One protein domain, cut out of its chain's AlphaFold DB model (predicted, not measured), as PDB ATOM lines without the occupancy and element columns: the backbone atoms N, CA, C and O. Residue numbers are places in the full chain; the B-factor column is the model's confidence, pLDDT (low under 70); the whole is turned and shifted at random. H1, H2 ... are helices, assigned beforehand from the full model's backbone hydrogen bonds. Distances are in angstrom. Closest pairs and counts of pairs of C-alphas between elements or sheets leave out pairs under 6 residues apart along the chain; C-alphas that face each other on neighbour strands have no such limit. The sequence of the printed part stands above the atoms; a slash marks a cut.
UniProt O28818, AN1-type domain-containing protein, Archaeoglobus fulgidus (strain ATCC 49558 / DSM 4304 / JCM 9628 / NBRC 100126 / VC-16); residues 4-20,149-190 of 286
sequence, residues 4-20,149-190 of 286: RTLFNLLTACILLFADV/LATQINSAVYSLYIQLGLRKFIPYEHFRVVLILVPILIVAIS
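Overview. This is residues 4 to 20 and 149 to 190 of the 286 residues of the protein "AN1-type domain-containing protein" of Archaeoglobus fulgidus (strain ATCC 49558 / DSM 4304 / JCM 9628 / NBRC 100126 / VC-16) (UniProt O28818). What shape do these helices make? They form a loose, open U: H1 and H3 are its two arms, side by side and running opposite ways, and H2 crosses one end as the base. The last residues of H1 come near the first of H2, while residues 158 to 161 of H2 only just touch residues 172 to 175 of H3, and the loop of residues 164 to 171 links the two helices. What is it made of, and how large is it? The printed part has 59 residues, 46 of them in three named helices, H1, H2 and H3 in that order along the chain, with no named strand, and its class is all helix. It is only just compact, close to loose, with a radius of gyration of the C-alphas of 12.4 A and spans of 35 by 27 by 16 A.

Arrangement. How does the first helix stand to the others? H1, residues 4 to 15, is close to but not clearly touching H2, residues 149 to 163; their closest C-alphas, those of Leu 15 and Ala 150, are 5.3 A apart, and their lines are about perpendicular at 86 degrees. H1 is also close to but not clearly touching H3, residues 172 to 190, at a shallow tilt of 18 degrees, opposite ways; their closest C-alphas, those of Cys 13 and Ile 180, are 7.3 A apart. Do H2 and H3 touch? They only just touch, with 3 pairs of C-alphas within 8 A, through residues 158 to 161 of H2 and 172 to 175 of H3 alone. Their closest C-alphas, those of Tyr 161 and Tyr 172, are 7.6 A apart, and their lines are about perpendicular at 79 degrees. What do the backbone N and O atoms show? In H1 and H2 every O i to N i+4 pair is within hydrogen-bond range, and in H3 14 of 15 are.

Along the chain. Where does H1 run? It begins at C-alpha 4 at (253.260, 124.784, 273.801) and measures 16.7 A from first to last C-alpha. Where are H2 and H3? H2 begins at C-alpha 149 at (241.423, 132.699, 259.214) and measures 21.4 A. H3, the longest helix with 19 residues, measures 27.4 A and ends at C-alpha 190 at (245.723, 112.426, 280.191).

Size, cuts and confidence. How far does the whole reach? The two C-alphas farthest apart, those of Arg 4 and Lys 168, are 37.0 A apart. Is the printed part cut, and how long are the links? Residues 21 to 148 are not printed, and C-alphas 20 and 149 are 10.7 A apart across the cut, within the link from H1 to H2. The link from H2 to H3, 8 residues, is short. Where is the model's confidence low? Residues 4 to 20 and 149 to 151 have pLDDT under 70; the mean of the printed part is 73.9.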
ATOM      1  N   ARG A   4     253.330 123.928 274.996       53.06
ATOM      2  CA  ARG A   4     253.260 124.784 273.801       53.06
ATOM      3  C   ARG A   4     252.325 124.260 272.705       53.06
ATOM      4  O   ARG A   4     251.625 125.042 272.080       53.06
ATOM      5  N   THR A   5     252.290 122.946 272.483       62.09
ATOM      6  CA  THR A   5     251.432 122.333 271.455       62.09
ATOM      7  C   THR A   5     249.958 122.401 271.853       62.09
ATOM      8  O   THR A   5     249.092 122.552 271.005       62.09
ATOM      9  N   LEU A   6     249.689 122.326 273.158       54.41
ATOM     10  CA  LEU A   6     248.351 122.332 273.740       54.41
ATOM     11  C   LEU A   6     247.762 123.748 273.794       54.41
ATOM     12  O   LEU A   6     246.589 123.926 273.491       54.41
ATOM     13  N   PHE A   7     248.599 124.748 274.088       60.91
ATOM     14  CA  PHE A   7     248.228 126.158 273.987       60.91
ATOM     15  C   PHE A   7     247.846 126.522 272.548       60.91
ATOM     16  O   PHE A   7     246.743 127.002 272.343       60.91
ATOM     17  N   ASN A   8     248.671 126.170 271.553       57.22
ATOM     18  CA  ASN A   8     248.386 126.450 270.137       57.22
ATOM     19  C   ASN A   8     247.106 125.761 269.621       57.22
ATOM     20  O   ASN A   8     246.394 126.333 268.801       57.22
ATOM     21  N   LEU A   9     246.795 124.553 270.109       61.09
ATOM     22  CA  LEU A   9     245.538 123.852 269.816       61.09
ATOM     23  C   LEU A   9     244.325 124.563 270.430       61.09
ATOM     24  O   LEU A   9     243.272 124.631 269.800       61.09
ATOM     25  N   LEU A  10     244.481 125.121 271.634       55.47
ATOM     26  CA  LEU A  10     243.438 125.893 272.303       55.47
ATOM     27  C   LEU A  10     243.204 127.239 271.600       55.47
ATOM     28  O   LEU A  10     242.056 127.606 271.381       55.47
ATOM     29  N   THR A  11     244.264 127.942 271.180       55.59
ATOM     30  CA  THR A  11     244.145 129.192 270.409       55.59
ATOM     31  C   THR A  11     243.522 128.952 269.037       55.59
ATOM     32  O   THR A  11     242.661 129.720 268.629       55.59
ATOM     33  N   ALA A  12     243.881 127.858 268.355       56.75
ATOM     34  CA  ALA A  12     243.231 127.460 267.106       56.75
ATOM     35  C   ALA A  12     241.743 127.124 267.312       56.75
ATOM     36  O   ALA A  12     240.921 127.512 266.490       56.75
ATOM     37  N   CYS A  13     241.378 126.481 268.431       54.72
ATOM     38  CA  CYS A  13     239.974 126.247 268.782       54.72
ATOM     39  C   CYS A  13     239.223 127.546 269.095       54.72
ATOM     40  O   CYS A  13     238.075 127.668 268.701       54.72
ATOM     41  N   ILE A  14     239.846 128.522 269.762       56.06
ATOM     42  CA  ILE A  14     239.231 129.832 270.045       56.06
ATOM     43  C   ILE A  14     239.001 130.624 268.746       56.06
ATOM     44  O   ILE A  14     237.973 131.279 268.609       56.06
ATOM     45  N   LEU A  15     239.887 130.499 267.754       53.25
ATOM     46  CA  LEU A  15     239.695 131.099 266.427       53.25
ATOM     47  C   LEU A  15     238.566 130.435 265.612       53.25
ATOM     48  O   LEU A  15     238.021 131.080 264.728       53.25
ATOM     49  N   LEU A  16     238.130 129.210 265.938       51.84
ATOM     50  CA  LEU A  16     236.903 128.614 265.364       51.84
ATOM     51  C   LEU A  16     235.611 129.301 265.847       51.84
ATOM     52  O   LEU A  16     234.542 129.089 265.269       51.84
ATOM     53  N   PHE A  17     235.694 130.081 266.931       48.09
ATOM     54  CA  PHE A  17     234.552 130.726 267.586       48.09
ATOM     55  C   PHE A  17     234.395 132.214 267.272       48.09
ATOM     56  O   PHE A  17     233.393 132.799 267.680       48.09
ATOM     57  N   ALA A  18     235.324 132.833 266.539       40.44
ATOM     58  CA  ALA A  18     235.078 134.143 265.950       40.44
ATOM     59  C   ALA A  18     234.151 133.960 264.734       40.44
ATOM     60  O   ALA A  18     234.579 133.944 263.583       40.44
ATOM     61  N   ASP A  19     232.869 133.712 265.000       41.22
ATOM     62  CA  ASP A  19     231.823 133.742 263.982       41.22
ATOM     63  C   ASP A  19     231.623 135.207 263.566       41.22
ATOM     64  O   ASP A  19     230.919 135.972 264.221       41.22
ATOM     65  N   VAL A  20     232.258 135.607 262.466       41.00
ATOM     66  CA  VAL A  20     231.764 136.705 261.628       41.00
ATOM     67  C   VAL A  20     231.426 136.102 260.269       41.00
ATOM     68  O   VAL A  20     232.066 136.363 259.252       41.00
ATOM     69  N   LEU A 149     240.990 134.086 259.079       68.12
ATOM     70  CA  LEU A 149     241.423 132.699 259.214       68.12
ATOM     71  C   LEU A 149     240.318 131.843 259.857       68.12
ATOM     72  O   LEU A 149     240.142 130.684 259.481       68.12
ATOM     73  N   ALA A 150     239.523 132.430 260.759       64.38
ATOM     74  CA  ALA A 150     238.345 131.800 261.355       64.38
ATOM     75  C   ALA A 150     237.350 131.289 260.296       64.38
ATOM     76  O   ALA A 150     236.877 130.149 260.358       64.38
ATOM     77  N   THR A 151     237.090 132.095 259.268       67.00
ATOM     78  CA  THR A 151     236.147 131.780 258.190       67.00
ATOM     79  C   THR A 151     236.662 130.652 257.296       67.00
ATOM     80  O   THR A 151     235.889 129.764 256.923       67.00
ATOM     81  N   GLN A 152     237.968 130.631 256.998       71.88
ATOM     82  CA  GLN A 152     238.587 129.540 256.230       71.88
ATOM     83  C   GLN A 152     238.553 128.207 256.982       71.88
ATOM     84  O   GLN A 152     238.277 127.165 256.389       71.88
ATOM     85  N   ILE A 153     238.804 128.218 258.293       72.75
ATOM     86  CA  ILE A 153     238.780 126.980 259.073       72.75
ATOM     87  C   ILE A 153     237.332 126.487 259.248       72.75
ATOM     88  O   ILE A 153     237.065 125.295 259.089       72.75
ATOM     89  N   ASN A 154     236.367 127.382 259.488       74.75
ATOM     90  CA  ASN A 154     234.958 127.002 259.641       74.75
ATOM     91  C   ASN A 154     234.350 126.393 258.365       74.75
ATOM     92  O   ASN A 154     233.540 125.466 258.459       74.75
ATOM     93  N   SER A 155     234.739 126.863 257.174       75.69
ATOM     94  CA  SER A 155     234.291 126.253 255.912       75.69
ATOM     95  C   SER A 155     234.875 124.848 255.713       75.69
ATOM     96  O   SER A 155     234.145 123.939 255.313       75.69
ATOM     97  N   ALA A 156     236.139 124.630 256.089       78.50
ATOM     98  CA  ALA A 156     236.784 123.315 256.048       78.50
ATOM     99  C   ALA A 156     236.176 122.311 257.050       78.50
ATOM    100  O   ALA A 156     236.015 121.132 256.743       78.50
ATOM    101  N   VAL A 157     235.787 122.757 258.250       81.94
ATOM    102  CA  VAL A 157     235.119 121.888 259.241       81.94
ATOM    103  C   VAL A 157     233.716 121.489 258.772       81.94
ATOM    104  O   VAL A 157     233.292 120.349 258.967       81.94
ATOM    105  N   TYR A 158     232.985 122.410 258.139       78.88
ATOM    106  CA  TYR A 158     231.660 122.120 257.589       78.88
ATOM    107  C   TYR A 158     231.722 121.158 256.394       78.88
ATOM    108  O   TYR A 158     230.916 120.229 256.312       78.88
ATOM    109  N   SER A 159     232.706 121.318 255.502       75.31
ATOM    110  CA  SER A 159     232.899 120.385 254.387       75.31
ATOM    111  C   SER A 159     233.226 118.973 254.883       75.31
ATOM    112  O   SER A 159     232.638 118.010 254.392       75.31
ATOM    113  N   LEU A 160     234.059 118.843 255.921       79.94
ATOM    114  CA  LEU A 160     234.345 117.561 256.569       79.94
ATOM    115  C   LEU A 160     233.085 116.923 257.183       79.94
ATOM    116  O   LEU A 160     232.847 115.730 257.006       79.94
ATOM    117  N   TYR A 161     232.248 117.708 257.868       83.69
ATOM    118  CA  TYR A 161     230.978 117.236 258.436       83.69
ATOM    119  C   TYR A 161     230.039 116.646 257.370       83.69
ATOM    120  O   TYR A 161     229.425 115.597 257.594       83.69
ATOM    121  N   ILE A 162     229.964 117.284 256.197       78.38
ATOM    122  CA  ILE A 162     229.183 116.786 255.057       78.38
ATOM    123  C   ILE A 162     229.812 115.519 254.472       78.38
ATOM    124  O   ILE A 162     229.096 114.543 254.251       78.38
ATOM    125  N   GLN A 163     231.131 115.507 254.253       84.31
ATOM    126  CA  GLN A 163     231.848 114.350 253.702       84.31
ATOM    127  C   GLN A 163     231.693 113.095 254.568       84.31
ATOM    128  O   GLN A 163     231.572 111.994 254.040       84.31
ATOM    129  N   LEU A 164     231.632 113.259 255.891       86.12
ATOM    130  CA  LEU A 164     231.405 112.164 256.838       86.12
ATOM    131  C   LEU A 164     229.935 111.711 256.917       86.12
ATOM    132  O   LEU A 164     229.618 110.795 257.672       86.12
ATOM    133  N   GLY A 165     229.014 112.343 256.178       87.06
ATOM    134  CA  GLY A 165     227.597 111.961 256.149       87.06
ATOM    135  C   GLY A 165     226.865 112.160 257.481       87.06
ATOM    136  O   GLY A 165     225.772 111.626 257.680       87.06
ATOM    137  N   LEU A 166     227.437 112.947 258.398       85.56
ATOM    138  CA  LEU A 166     226.940 113.108 259.770       85.56
ATOM    139  C   LEU A 166     225.636 113.913 259.855       85.56
ATOM    140  O   LEU A 166     224.976 113.895 260.895       85.56
ATOM    141  N   ARG A 167     225.217 114.536 258.743       83.19
ATOM    142  CA  ARG A 167     223.952 115.277 258.605       83.19
ATOM    143  C   ARG A 167     222.727 114.479 259.052       83.19
ATOM    144  O   ARG A 167     221.781 115.064 259.564       83.19
ATOM    145  N   LYS A 168     222.740 113.155 258.871       84.56
ATOM    146  CA  LYS A 168     221.614 112.279 259.233       84.56
ATOM    147  C   LYS A 168     221.515 111.978 260.731       84.56
ATOM    148  O   LYS A 168     220.463 111.540 261.175       84.56
ATOM    149  N   PHE A 169     222.594 112.180 261.488       91.12
ATOM    150  CA  PHE A 169     222.704 111.691 262.865       91.12
ATOM    151  C   PHE A 169     222.786 112.815 263.895       91.12
ATOM    152  O   PHE A 169     222.208 112.699 264.971       91.12
ATOM    153  N   ILE A 170     223.531 113.883 263.598       87.25
ATOM    154  CA  ILE A 170     223.872 114.912 264.583       87.25
ATOM    155  C   ILE A 170     223.757 116.288 263.920       87.25
ATOM    156  O   ILE A 170     224.419 116.499 262.904       87.25
ATOM    157  N   PRO A 171     222.984 117.246 264.469       87.75
ATOM    158  CA  PRO A 171     222.958 118.618 263.964       87.75
ATOM    159  C   PRO A 171     224.340 119.276 264.056       87.75
ATOM    160  O   PRO A 171     225.074 119.038 265.017       87.75
ATOM    161  N   TYR A 172     224.686 120.142 263.099       80.88
ATOM    162  CA  TYR A 172     226.023 120.744 263.009       80.88
ATOM    163  C   TYR A 172     226.474 121.448 264.305       80.88
ATOM    164  O   TYR A 172     227.623 121.290 264.712       80.88
ATOM    165  N   GLU A 173     225.567 122.125 265.015       79.75
ATOM    166  CA  GLU A 173     225.887 122.776 266.298       79.75
ATOM    167  C   GLU A 173     226.378 121.787 267.363       79.75
ATOM    168  O   GLU A 173     227.351 122.043 268.070       79.75
ATOM    169  N   HIS A 174     225.770 120.601 267.434       84.50
ATOM    170  CA  HIS A 174     226.199 119.556 268.363       84.50
ATOM    171  C   HIS A 174     227.534 118.942 267.925       84.50
ATOM    172  O   HIS A 174     228.389 118.658 268.762       84.50
ATOM    173  N   PHE A 175     227.752 118.783 266.615       85.12
ATOM    174  CA  PHE A 175     229.023 118.305 266.072       85.12
ATOM    175  C   PHE A 175     230.190 119.250 266.411       85.12
ATOM    176  O   PHE A 175     231.251 118.776 266.822       85.12
ATOM    177  N   ARG A 176     229.983 120.576 266.330       82.69
ATOM    178  CA  ARG A 176     230.973 121.580 266.769       82.69
ATOM    179  C   ARG A 176     231.347 121.375 268.233       82.69
ATOM    180  O   ARG A 176     232.525 121.252 268.555       82.69
ATOM    181  N   VAL A 177     230.351 121.275 269.113       84.06
ATOM    182  CA  VAL A 177     230.575 121.077 270.553       84.06
ATOM    183  C   VAL A 177     231.375 119.796 270.818       84.06
ATOM    184  O   VAL A 177     232.335 119.818 271.588       84.06
ATOM    185  N   VAL A 178     231.054 118.694 270.133       85.94
ATOM    186  CA  VAL A 178     231.783 117.419 270.261       85.94
ATOM    187  C   VAL A 178     233.248 117.555 269.837       85.94
ATOM    188  O   VAL A 178     234.127 117.087 270.562       85.94
ATOM    189  N   LEU A 179     233.535 118.239 268.724       85.69
ATOM    190  CA  LEU A 179     234.907 118.472 268.251       85.69
ATOM    191  C   LEU A 179     235.791 119.207 269.268       85.69
ATOM    192  O   LEU A 179     237.007 119.046 269.235       85.69
ATOM    193  N   ILE A 180     235.198 119.978 270.181       82.00
ATOM    194  CA  ILE A 180     235.917 120.745 271.208       82.00
ATOM    195  C   ILE A 180     235.989 119.982 272.527       82.00
ATOM    196  O   ILE A 180     237.046 119.913 273.161       82.00
ATOM    197  N   LEU A 181     234.878 119.375 272.942       85.69
ATOM    198  CA  LEU A 181     234.817 118.641 274.200       85.69
ATOM    199  C   LEU A 181     235.697 117.393 274.169       85.69
ATOM    200  O   LEU A 181     236.344 117.098 275.170       85.69
ATOM    201  N   VAL A 182     235.783 116.689 273.037       88.75
ATOM    202  CA  VAL A 182     236.580 115.458 272.927       88.75
ATOM    203  C   VAL A 182     238.076 115.716 273.192       88.75
ATOM    204  O   VAL A 182     238.626 115.059 274.078       88.75
ATOM    205  N   PRO A 183     238.752 116.690 272.549       85.44
ATOM    206  CA  PRO A 183     240.136 117.038 272.876       85.44
ATOM    207  C   PRO A 183     240.336 117.479 274.328       85.44
ATOM    208  O   PRO A 183     241.294 117.044 274.968       85.44
ATOM    209  N   ILE A 184     239.436 118.308 274.869       88.25
ATOM    210  CA  ILE A 184     239.521 118.779 276.262       88.25
ATOM    211  C   ILE A 184     239.430 117.592 277.222       88.25
ATOM    212  O   ILE A 184     240.232 117.481 278.150       88.25
ATOM    213  N   LEU A 185     238.498 116.675 276.971       90.12
ATOM    214  CA  LEU A 185     238.294 115.478 277.773       90.12
ATOM    215  C   LEU A 185     239.497 114.532 277.668       90.12
ATOM    216  O   LEU A 185     239.970 114.046 278.691       90.12
ATOM    217  N   ILE A 186     240.077 114.351 276.476       89.06
ATOM    218  CA  ILE A 186     241.318 113.579 276.277       89.06
ATOM    219  C   ILE A 186     242.479 114.187 277.076       89.06
ATOM    220  O   ILE A 186     243.235 113.460 277.729       89.06
ATOM    221  N   VAL A 187     242.631 115.513 277.064       89.44
ATOM    222  CA  VAL A 187     243.677 116.218 277.821       89.44
ATOM    223  C   VAL A 187     243.433 116.105 279.323       89.44
ATOM    224  O   VAL A 187     244.374 115.824 280.069       89.44
ATOM    225  N   ALA A 188     242.188 116.266 279.773       87.88
ATOM    226  CA  ALA A 188     241.798 116.117 281.170       87.88
ATOM    227  C   ALA A 188     242.055 114.689 281.669       87.88
ATOM    228  O   ALA A 188     242.669 114.518 282.721       87.88
ATOM    229  N   ILE A 189     241.688 113.669 280.884       87.81
ATOM    230  CA  ILE A 189     241.990 112.259 281.161       87.81
ATOM    231  C   ILE A 189     243.503 112.043 281.203       87.81
ATOM    232  O   ILE A 189     244.005 111.465 282.161       87.81
ATOM    233  N   SER A 190     244.258 112.556 280.229       86.88
ATOM    234  CA  SER A 190     245.723 112.426 280.191       86.88
ATOM    235  C   SER A 190     246.387 113.059 281.418       86.88
ATOM    236  O   SER A 190     247.286 112.474 282.030       86.88
TER     237      SER A 190